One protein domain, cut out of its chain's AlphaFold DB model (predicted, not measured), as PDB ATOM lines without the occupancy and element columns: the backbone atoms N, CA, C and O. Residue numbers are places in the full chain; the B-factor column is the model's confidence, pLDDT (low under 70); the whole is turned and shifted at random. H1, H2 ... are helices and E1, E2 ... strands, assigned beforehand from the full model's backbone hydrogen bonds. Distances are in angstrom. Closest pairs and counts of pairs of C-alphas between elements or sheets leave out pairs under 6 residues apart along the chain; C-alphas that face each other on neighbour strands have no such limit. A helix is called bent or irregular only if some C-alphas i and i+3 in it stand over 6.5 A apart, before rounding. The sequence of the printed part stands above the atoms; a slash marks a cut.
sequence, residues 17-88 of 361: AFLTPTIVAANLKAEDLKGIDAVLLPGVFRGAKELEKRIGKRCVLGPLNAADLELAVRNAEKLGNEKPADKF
ATOM      1  N   ALA A  17     217.119 275.110 243.280       72.12
ATOM      2  CA  ALA A  17     216.749 274.717 244.641       72.12
ATOM      3  C   ALA A  17     216.249 273.262 244.771       72.12
ATOM      4  O   ALA A  17     216.273 272.717 245.871       72.12
ATOM      5  N   PHE A  18     215.822 272.628 243.673       82.25
ATOM      6  CA  PHE A  18     215.345 271.239 243.649       82.25
ATOM      7  C   PHE A  18     216.375 270.253 243.084       82.25
ATOM      8  O   PHE A  18     216.088 269.061 242.967       82.25
ATOM      9  N   LEU A  19     217.577 270.718 242.731       86.12
ATOM     10  CA  LEU A  19     218.650 269.821 242.319       86.12
ATOM     11  C   LEU A  19     219.151 269.024 243.528       86.12
ATOM     12  O   LEU A  19     219.504 269.588 244.561       86.12
ATOM     13  N   THR A  20     219.219 267.704 243.369       89.94
ATOM     14  CA  THR A  20     219.796 266.782 244.354       89.94
ATOM     15  C   THR A  20     221.064 266.137 243.794       89.94
ATOM     16  O   THR A  20     221.217 266.063 242.568       89.94
ATOM     17  N   PRO A  21     221.963 265.611 244.647       91.75
ATOM     18  CA  PRO A  21     223.129 264.850 244.195       91.75
ATOM     19  C   PRO A  21     222.767 263.728 243.217       91.75
ATOM     20  O   PRO A  21     223.450 263.544 242.216       91.75
ATOM     21  N   THR A  22     221.653 263.028 243.449       90.69
ATOM     22  CA  THR A  22     221.165 261.961 242.564       90.69
ATOM     23  C   THR A  22     220.780 262.482 241.181       90.69
ATOM     24  O   THR A  22     221.216 261.921 240.180       90.69
ATOM     25  N   ILE A  23     220.000 263.570 241.110       89.44
ATOM     26  CA  ILE A  23     219.569 264.161 239.832       89.44
ATOM     27  C   ILE A  23     220.781 264.655 239.046       89.44
ATOM     28  O   ILE A  23     220.890 264.397 237.848       89.44
ATOM     29  N   VAL A  24     221.706 265.349 239.713       89.88
ATOM     30  CA  VAL A  24     222.896 265.890 239.053       89.88
ATOM     31  C   VAL A  24     223.799 264.762 238.556       89.88
ATOM     32  O   VAL A  24     224.183 264.781 237.390       89.88
ATOM     33  N   ALA A  25     224.067 263.745 239.380       89.62
ATOM     34  CA  ALA A  25     224.877 262.594 238.982       89.62
ATOM     35  C   ALA A  25     224.274 261.840 237.785       89.62
ATOM     36  O   ALA A  25     224.999 261.511 236.856       89.62
ATOM     37  N   ALA A  26     222.951 261.638 237.751       88.75
ATOM     38  CA  ALA A  26     222.280 260.972 236.631       88.75
ATOM     39  C   ALA A  26     222.382 261.750 235.303       88.75
ATOM     40  O   ALA A  26     222.258 261.167 234.228       88.75
ATOM     41  N   ASN A  27     222.604 263.067 235.367       87.31
ATOM     42  CA  ASN A  27     222.741 263.926 234.191       87.31
ATOM     43  C   ASN A  27     224.202 264.159 233.765       87.31
ATOM     44  O   ASN A  27     224.431 264.688 232.675       87.31
ATOM     45  N   LEU A  28     225.186 263.779 234.583       87.69
ATOM     46  CA  LEU A  28     226.613 263.897 234.276       87.69
ATOM     47  C   LEU A  28     227.153 262.547 233.783       87.69
ATOM     48  O   LEU A  28     227.207 261.581 234.535       87.69
ATOM     49  N   LYS A  29     227.572 262.482 232.518       83.62
ATOM     50  CA  LYS A  29     228.252 261.323 231.930       83.62
ATOM     51  C   LYS A  29     229.762 261.433 232.147       83.62
ATOM     52  O   LYS A  29     230.295 262.528 232.339       83.62
ATOM     53  N   ALA A  30     230.473 260.310 232.069       80.50
ATOM     54  CA  ALA A  30     231.926 260.278 232.240       80.50
ATOM     55  C   ALA A  30     232.657 261.176 231.222       80.50
ATOM     56  O   ALA A  30     233.646 261.830 231.561       80.50
ATOM     57  N   GLU A  31     232.141 261.272 229.993       83.19
ATOM     58  CA  GLU A  31     232.699 262.118 228.937       83.19
ATOM     59  C   GLU A  31     232.591 263.614 229.265       83.19
ATOM     60  O   GLU A  31     233.487 264.382 228.907       83.19
ATOM     61  N   ASP A  32     231.543 264.032 229.988       84.00
ATOM     62  CA  ASP A  32     231.369 265.430 230.406       84.00
ATOM     63  C   ASP A  32     232.440 265.853 231.422       84.00
ATOM     64  O   ASP A  32     232.842 267.016 231.464       84.00
ATOM     65  N   LEU A  33     232.916 264.903 232.234       85.44
ATOM     66  CA  LEU A  33     233.880 265.124 233.316       85.44
ATOM     67  C   LEU A  33     235.339 264.972 232.860       85.44
ATOM     68  O   LEU A  33     236.273 265.238 233.629       85.44
ATOM     69  N   LYS A  34     235.564 264.550 231.611       87.88
ATOM     70  CA  LYS A  34     236.906 264.380 231.054       87.88
ATOM     71  C   LYS A  34     237.591 265.740 230.888       87.88
ATOM     72  O   LYS A  34     237.078 266.637 230.208       87.88
ATOM     73  N   GLY A  35     238.767 265.871 231.506       86.50
ATOM     74  CA  GLY A  35     239.551 267.109 231.525       86.50
ATOM     75  C   GLY A  35     238.948 268.226 232.382       86.50
ATOM     76  O   GLY A  35     239.312 269.376 232.189       86.50
ATOM     77  N   ILE A  36     237.999 267.910 233.274       89.38
ATOM     78  CA  ILE A  36     237.427 268.867 234.228       89.38
ATOM     79  C   ILE A  36     238.113 268.722 235.589       89.38
ATOM     80  O   ILE A  36     238.149 267.617 236.151       89.38
ATOM     81  N   ASP A  37     238.612 269.844 236.114       88.75
ATOM     82  CA  ASP A  37     239.260 269.938 237.429       88.75
ATOM     83  C   ASP A  37     238.242 270.011 238.572       88.75
ATOM     84  O   ASP A  37     238.415 269.382 239.616       88.75
ATOM     85  N   ALA A  38     237.152 270.756 238.368       90.94
ATOM     86  CA  ALA A  38     236.083 270.910 239.345       90.94
ATOM     87  C   ALA A  38     234.719 271.151 238.683       90.94
ATOM     88  O   ALA A  38     234.618 271.767 237.624       90.94
ATOM     89  N   VAL A  39     233.657 270.697 239.349       92.44
ATOM     90  CA  VAL A  39     232.263 270.963 238.985       92.44
ATOM     91  C   VAL A  39     231.739 272.108 239.846       92.44
ATOM     92  O   VAL A  39     231.635 271.978 241.066       92.44
ATOM     93  N   LEU A  40     231.397 273.228 239.210       92.75
ATOM     94  CA  LEU A  40     230.782 274.378 239.870       92.75
ATOM     95  C   LEU A  40     229.260 274.203 239.916       92.75
ATOM     96  O   LEU A  40     228.597 274.127 238.883       92.75
ATOM     97  N   LEU A  41     228.709 274.143 241.123       93.31
ATOM     98  CA  LEU A  41     227.285 273.935 241.385       93.31
ATOM     99  C   LEU A  41     226.594 275.265 241.718       93.31
ATOM    100  O   LEU A  41     227.266 276.208 242.127       93.31
ATOM    101  N   PRO A  42     225.260 275.381 241.602       91.81
ATOM    102  CA  PRO A  42     224.551 276.561 242.097       91.81
ATOM    103  C   PRO A  42     224.851 276.820 243.581       91.81
ATOM    104  O   PRO A  42     224.918 275.873 244.362       91.81
ATOM    105  N   GLY A  43     224.966 278.084 244.001       91.94
ATOM    106  CA  GLY A  43     225.304 278.407 245.396       91.94
ATOM    107  C   GLY A  43     224.295 277.896 246.433       91.94
ATOM    108  O   GLY A  43     224.654 277.660 247.581       91.94
ATOM    109  N   VAL A  44     223.041 277.670 246.028       91.75
ATOM    110  CA  VAL A  44     221.978 277.103 246.878       91.75
ATOM    111  C   VAL A  44     221.996 275.570 246.961       91.75
ATOM    112  O   VAL A  44     221.197 274.993 247.699       91.75
ATOM    113  N   PHE A  45     222.860 274.900 246.193       93.31
ATOM    114  CA  PHE A  45     222.883 273.445 246.094       93.31
ATOM    115  C   PHE A  45     223.275 272.797 247.426       93.31
ATOM    116  O   PHE A  45     224.260 273.172 248.061       93.31
ATOM    117  N   ARG A  46     222.518 271.774 247.833       92.12
ATOM    118  CA  ARG A  46     222.796 270.980 249.036       92.12
ATOM    119  C   ARG A  46     223.336 269.607 248.643       92.12
ATOM    120  O   ARG A  46     222.883 269.011 247.675       92.12
ATOM    121  N   GLY A  47     224.289 269.093 249.422       93.19
ATOM    122  CA  GLY A  47     224.879 267.772 249.183       93.19
ATOM    123  C   GLY A  47     226.052 267.765 248.197       93.19
ATOM    124  O   GLY A  47     226.346 266.729 247.612       93.19
ATOM    125  N   ALA A  48     226.764 268.886 248.021       94.25
ATOM    126  CA  ALA A  48     227.948 268.951 247.151       94.25
ATOM    127  C   ALA A  48     229.016 267.899 247.516       94.25
ATOM    128  O   ALA A  48     229.539 267.231 246.631       94.25
ATOM    129  N   LYS A  49     229.260 267.668 248.817       94.62
ATOM    130  CA  LYS A  49     230.144 266.589 249.304       94.62
ATOM    131  C   LYS A  49     229.675 265.192 248.896       94.62
ATOM    132  O   LYS A  49     230.491 264.317 248.624       94.62
ATOM    133  N   GLU A  50     228.366 264.954 248.898       94.88
ATOM    134  CA  GLU A  50     227.803 263.668 248.484       94.88
ATOM    135  C   GLU A  50     227.958 263.472 246.975       94.88
ATOM    136  O   GLU A  50     228.364 262.401 246.529       94.88
ATOM    137  N   LEU A  51     227.685 264.519 246.191       94.69
ATOM    138  CA  LEU A  51     227.872 264.489 244.746       94.69
ATOM    139  C   LEU A  51     229.336 264.227 244.382       94.69
ATOM    140  O   LEU A  51     229.596 263.354 243.564       94.69
ATOM    141  N   GLU A  52     230.275 264.912 245.035       94.69
ATOM    142  CA  GLU A  52     231.719 264.719 244.855       94.69
ATOM    143  C   GLU A  52     232.134 263.256 245.044       94.69
ATOM    144  O   GLU A  52     232.833 262.704 244.193       94.69
ATOM    145  N   LYS A  53     231.617 262.588 246.085       93.94
ATOM    146  CA  LYS A  53     231.831 261.146 246.300       93.94
ATOM    147  C   LYS A  53     231.235 260.283 245.185       93.94
ATOM    148  O   LYS A  53     231.837 259.280 244.819       93.94
ATOM    149  N   ARG A  54     230.062 260.649 244.654       93.06
ATOM    150  CA  ARG A  54     229.367 259.892 243.595       93.06
ATOM    151  C   ARG A  54     230.065 259.992 242.239       93.06
ATOM    152  O   ARG A  54     230.078 259.010 241.509       93.06
ATOM    153  N   ILE A  55     230.603 261.163 241.893       92.62
ATOM    154  CA  ILE A  55     231.172 261.419 240.558       92.62
ATOM    155  C   ILE A  55     232.707 261.381 240.523       92.62
ATOM    156  O   ILE A  55     233.287 261.448 239.441       92.62
ATOM    157  N   GLY A  56     233.376 261.314 241.679       91.19
ATOM    158  CA  GLY A  56     234.841 261.265 241.768       91.19
ATOM    159  C   GLY A  56     235.541 262.548 241.302       91.19
ATOM    160  O   GLY A  56     236.703 262.512 240.900       91.19
ATOM    161  N   LYS A  57     234.835 263.683 241.311       92.31
ATOM    162  CA  LYS A  57     235.341 264.998 240.895       92.31
ATOM    163  C   LYS A  57     235.012 266.040 241.946       92.31
ATOM    164  O   LYS A  57     233.890 266.062 242.453       92.31
ATOM    165  N   ARG A  58     235.976 266.930 242.211       94.38
ATOM    166  CA  ARG A  58     235.829 268.054 243.141       94.38
ATOM    167  C   ARG A  58     234.570 268.838 242.787       94.38
ATOM    168  O   ARG A  58     234.460 269.348 241.674       94.38
ATOM    169  N   CYS A  59     233.634 268.942 243.720       95.06
ATOM    170  CA  CYS A  59     232.441 269.760 243.553       95.06
ATOM    171  C   CYS A  59     232.591 271.011 244.406       95.06
ATOM    172  O   CYS A  59     232.879 270.909 245.589       95.06
ATOM    173  N   VAL A  60     232.359 272.192 243.845       95.56
ATOM    174  CA  VAL A  60     232.387 273.455 244.593       95.56
ATOM    175  C   VAL A  60     231.077 274.205 244.421       95.56
ATOM    176  O   VAL A  60     230.421 274.108 243.385       95.56
ATOM    177  N   LEU A  61     230.675 274.950 245.448       95.50
ATOM    178  CA  LEU A  61     229.496 275.803 245.385       95.50
ATOM    179  C   LEU A  61     229.859 277.129 244.720       95.50
ATOM    180  O   LEU A  61     230.770 277.836 245.146       95.50
ATOM    181  N   GLY A  62     229.121 277.463 243.672       94.25
ATOM    182  CA  GLY A  62     229.163 278.747 242.997       94.25
ATOM    183  C   GLY A  62     228.444 279.843 243.779       94.25
ATOM    184  O   GLY A  62     228.076 279.658 244.944       94.25
ATOM    185  N   PRO A  63     228.265 281.014 243.157       93.06
ATOM    186  CA  PRO A  63     227.627 282.139 243.813       93.06
ATOM    187  C   PRO A  63     226.112 281.935 243.911       93.06
ATOM    188  O   PRO A  63     225.507 281.171 243.153       93.06
ATOM    189  N   LEU A  64     225.488 282.657 244.839       91.12
ATOM    190  CA  LEU A  64     224.036 282.787 244.934       91.12
ATOM    191  C   LEU A  64     223.475 283.598 243.760       91.12
ATOM    192  O   LEU A  64     222.342 283.368 243.344       91.12
ATOM    193  N   ASN A  65     224.277 284.513 243.207       88.94
ATOM    194  CA  ASN A  65     223.895 285.388 242.104       88.94
ATOM    195  C   ASN A  65     224.701 285.090 240.843       88.94
ATOM    196  O   ASN A  65     225.931 285.060 240.859       88.94
ATOM    197  N   ALA A  66     224.006 284.963 239.712       87.69
ATOM    198  CA  ALA A  66     224.643 284.717 238.416       87.69
ATOM    199  C   ALA A  66     225.615 285.840 237.999       87.69
ATOM    200  O   ALA A  66     226.562 285.583 237.259       87.69
ATOM    201  N   ALA A  67     225.417 287.062 238.508       88.94
ATOM    202  CA  ALA A  67     226.297 288.207 238.277       88.94
ATOM    203  C   ALA A  67     227.751 287.968 238.729       88.94
ATOM    204  O   ALA A  67     228.674 288.567 238.176       88.94
ATOM    205  N   ASP A  68     227.972 287.069 239.693       91.62
ATOM    206  CA  ASP A  68     229.302 286.737 240.213       91.62
ATOM    207  C   ASP A  68     229.872 285.441 239.634       91.62
ATOM    208  O   ASP A  68     230.951 285.011 240.033       91.62
ATOM    209  N   LEU A  69     229.188 284.814 238.670       90.62
ATOM    210  CA  LEU A  69     229.599 283.519 238.125       90.62
ATOM    211  C   LEU A  69     230.984 283.583 237.474       90.62
ATOM    212  O   LEU A  69     231.814 282.714 237.711       90.62
ATOM    213  N   GLU A  70     231.262 284.638 236.708       89.38
ATOM    214  CA  GLU A  70     232.584 284.852 236.107       89.38
ATOM    215  C   GLU A  70     233.682 284.991 237.168       89.38
ATOM    216  O   GLU A  70     234.771 284.436 237.026       89.38
ATOM    217  N   LEU A  71     233.384 285.702 238.259       90.81
ATOM    218  CA  LEU A  71     234.325 285.881 239.357       90.81
ATOM    219  C   LEU A  71     234.577 284.554 240.084       90.81
ATOM    220  O   LEU A  71     235.725 284.244 240.392       90.81
ATOM    221  N   ALA A  72     233.526 283.764 240.305       92.56
ATOM    222  CA  ALA A  72     233.618 282.449 240.925       92.56
ATOM    223  C   ALA A  72     234.426 281.461 240.081       92.56
ATOM    224  O   ALA A  72     235.273 280.762 240.624       92.56
ATOM    225  N   VAL A  73     234.226 281.441 238.759       90.69
ATOM    226  CA  VAL A  73     235.013 280.598 237.849       90.69
ATOM    227  C   VAL A  73     236.498 280.953 237.912       90.69
ATOM    228  O   VAL A  73     237.330 280.063 238.051       90.69
ATOM    229  N   ARG A  74     236.840 282.247 237.855       89.81
ATOM    230  CA  ARG A  74     238.239 282.712 237.899       89.81
ATOM    231  C   ARG A  74     238.946 282.461 239.233       89.81
ATOM    232  O   ARG A  74     240.152 282.643 239.299       89.81
ATOM    233  N   ASN A  75     238.193 282.121 240.277       90.75
ATOM    234  CA  ASN A  75     238.695 281.877 241.627       90.75
ATOM    235  C   ASN A  75     238.244 280.497 242.143       90.75
ATOM    236  O   ASN A  75     238.068 280.310 243.349       90.75
ATOM    237  N   ALA A  76     237.984 279.540 241.243       90.12
ATOM    238  CA  ALA A  76     237.427 278.230 241.583       90.12
ATOM    239  C   ALA A  76     238.318 277.434 242.559       90.12
ATOM    240  O   ALA A  76     237.839 276.587 243.320       90.12
ATOM    241  N   GLU A  77     239.620 277.707 242.581       90.00
ATOM    242  CA  GLU A  77     240.589 277.172 243.533       90.00
ATOM    243  C   GLU A  77     240.296 277.598 244.979       90.00
ATOM    244  O   GLU A  77     240.463 276.787 245.887       90.00
ATOM    245  N   LYS A  78     239.754 278.805 245.195       91.12
ATOM    246  CA  LYS A  78     239.404 279.331 246.529       91.12
ATOM    247  C   LYS A  78     238.069 278.808 247.065       91.12
ATOM    248  O   LYS A  78     237.747 279.037 248.229       91.12
ATOM    249  N   LEU A  79     237.262 278.164 246.221       94.56
ATOM    250  CA  LEU A  79     235.895 277.777 246.570       94.56
ATOM    251  C   LEU A  79     235.834 276.454 247.340       94.56
ATOM    252  O   LEU A  79     236.656 275.554 247.167       94.56
ATOM    253  N   GLY A  80     234.804 276.325 248.173       93.31
ATOM    254  CA  GLY A  80     234.512 275.112 248.934       93.31
ATOM    255  C   GLY A  80     233.178 274.474 248.556       93.31
ATOM    256  O   GLY A  80     232.437 274.972 247.711       93.31
ATOM    257  N   ASN A  81     232.853 273.371 249.229       94.12
ATOM    258  CA  ASN A  81     231.593 272.634 249.066       94.12
ATOM    259  C   ASN A  81     230.606 272.822 250.234       94.12
ATOM    260  O   ASN A  81     229.557 272.181 250.264       94.12
ATOM    261  N   GLU A  82     230.935 273.699 251.188       91.88
ATOM    262  CA  GLU A  82     230.130 273.956 252.392       91.88
ATOM    263  C   GLU A  82     229.383 275.291 252.360       91.88
ATOM    264  O   GLU A  82     228.289 275.402 252.910       91.88
ATOM    265  N   LYS A  83     229.979 276.318 251.745       94.25
ATOM    266  CA  LYS A  83     229.435 277.681 251.693       94.25
ATOM    267  C   LYS A  83     229.406 278.183 250.245       94.25
ATOM    268  O   LYS A  83     230.309 277.821 249.491       94.25
ATOM    269  N   PRO A  84     228.426 279.024 249.862       94.62
ATOM    270  CA  PRO A  84     228.386 279.642 248.536       94.62
ATOM    271  C   PRO A  84     229.628 280.491 248.250       94.62
ATOM    272  O   PRO A  84     230.225 281.053 249.176       94.62
ATOM    273  N   ALA A  85     229.973 280.647 246.969       94.38
ATOM    274  CA  ALA A  85     231.160 281.386 246.536       94.38
ATOM    275  C   ALA A  85     231.202 282.835 247.050       94.38
ATOM    276  O   ALA A  85     232.277 283.346 247.353       94.38
ATOM    277  N   ASP A  86     230.044 283.477 247.238       91.44
ATOM    278  CA  ASP A  86     229.930 284.852 247.739       91.44
ATOM    279  C   ASP A  86     230.610 285.030 249.105       91.44
ATOM    280  O   ASP A  86     231.071 286.120 249.427       91.44
ATOM    281  N   LYS A  87     230.696 283.967 249.923       92.00
ATOM    282  CA  LYS A  87     231.364 284.005 251.235       92.00
ATOM    283  C   LYS A  87     232.887 284.018 251.138       92.00
ATOM    284  O   LYS A  87     233.528 284.504 252.060       92.00
ATOM    285  N   PHE A  88     233.447 283.510 250.045       92.81
ATOM    286  CA  PHE A  88     234.889 283.506 249.794       92.81
ATOM    287  C   PHE A  88     235.338 284.736 248.996       92.81
ATOM    288  O   PHE A  88     236.499 285.118 249.076       92.81
TER     289      PHE A  88
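AT A GLANCE: This is residues 17 to 88 of the 361 residues of the protein "Pterin binding enzyme" of uncultured archaeon (UniProt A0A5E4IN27). Two short parallel strands, E1 and E2, lie side by side in the middle, with the helices H1 and H2 toward one end and H3 by itself at the other. H2 packs on E2, H1 packs on H2, and after H3 the printed part ends in a stretch with no named element, residues 75 to 88, whose C-alphas lie 7 to 15 A from the mean of all C-alphas. The printed part has 72 residues with three named helices and two named strands, in the order H1, E1, H2, E2, H3; the class is mixed, helices and strands, though under half of the residues are in named elements. The whole is compact and rounded, with a radius of gyration of the C-alphas of 11.4 A and spans of 28 by 27 by 18 A.

IN THESE COORDINATES: H1 is residues 21 to 27, 10.1 A long, with C-alpha 21 at (223.129, 264.850, 244.195). E1 is residues 38 to 41, 9.5 A. H2 is residues 48 to 55, 10.5 A. E2 is residues 58 to 61, 10.3 A. H3, residues 66 to 74, is 13.8 A long and ends with C-alpha 74 at (238.239, 282.712, 237.899); it is irregular, with C-alphas 67 and 70 7.4 A apart.

HOW THE PARTS SIT: E1 and E2 are parallel neighbours at 30 degrees; N 39 and O 58 are within hydrogen-bond range at 2.8 A, as are N 60 and O 39 at 2.9 A. E1, H2 and E2 form a strand-helix-strand unit, two parallel neighbour strands with a helix between them in the chain, and its crossover is right-handed. The closest C-alphas of H2 and E2, Glu 52 and Cys 59, are 5.3 A apart. H1 and H2 touch at a steep tilt of 42 degrees, the same way, with the C-alphas of Pro 21 and Leu 51 closest at 4.8 A. H3 is apart from H1 and H2; its closest C-alpha pair with E1 is Val 73 and Leu 40, 7.8 A. In H1 and H2 every O i to N i+4 pair is within hydrogen-bond range; in H3, 3 of 5.

THE WHOLE: The C-alphas farthest apart, Glu 31 and Lys 87, are 31.3 A apart. The printed part has no cut, and no link is long. The mean pLDDT of the printed part is 90.7, and no printed residue is under 70.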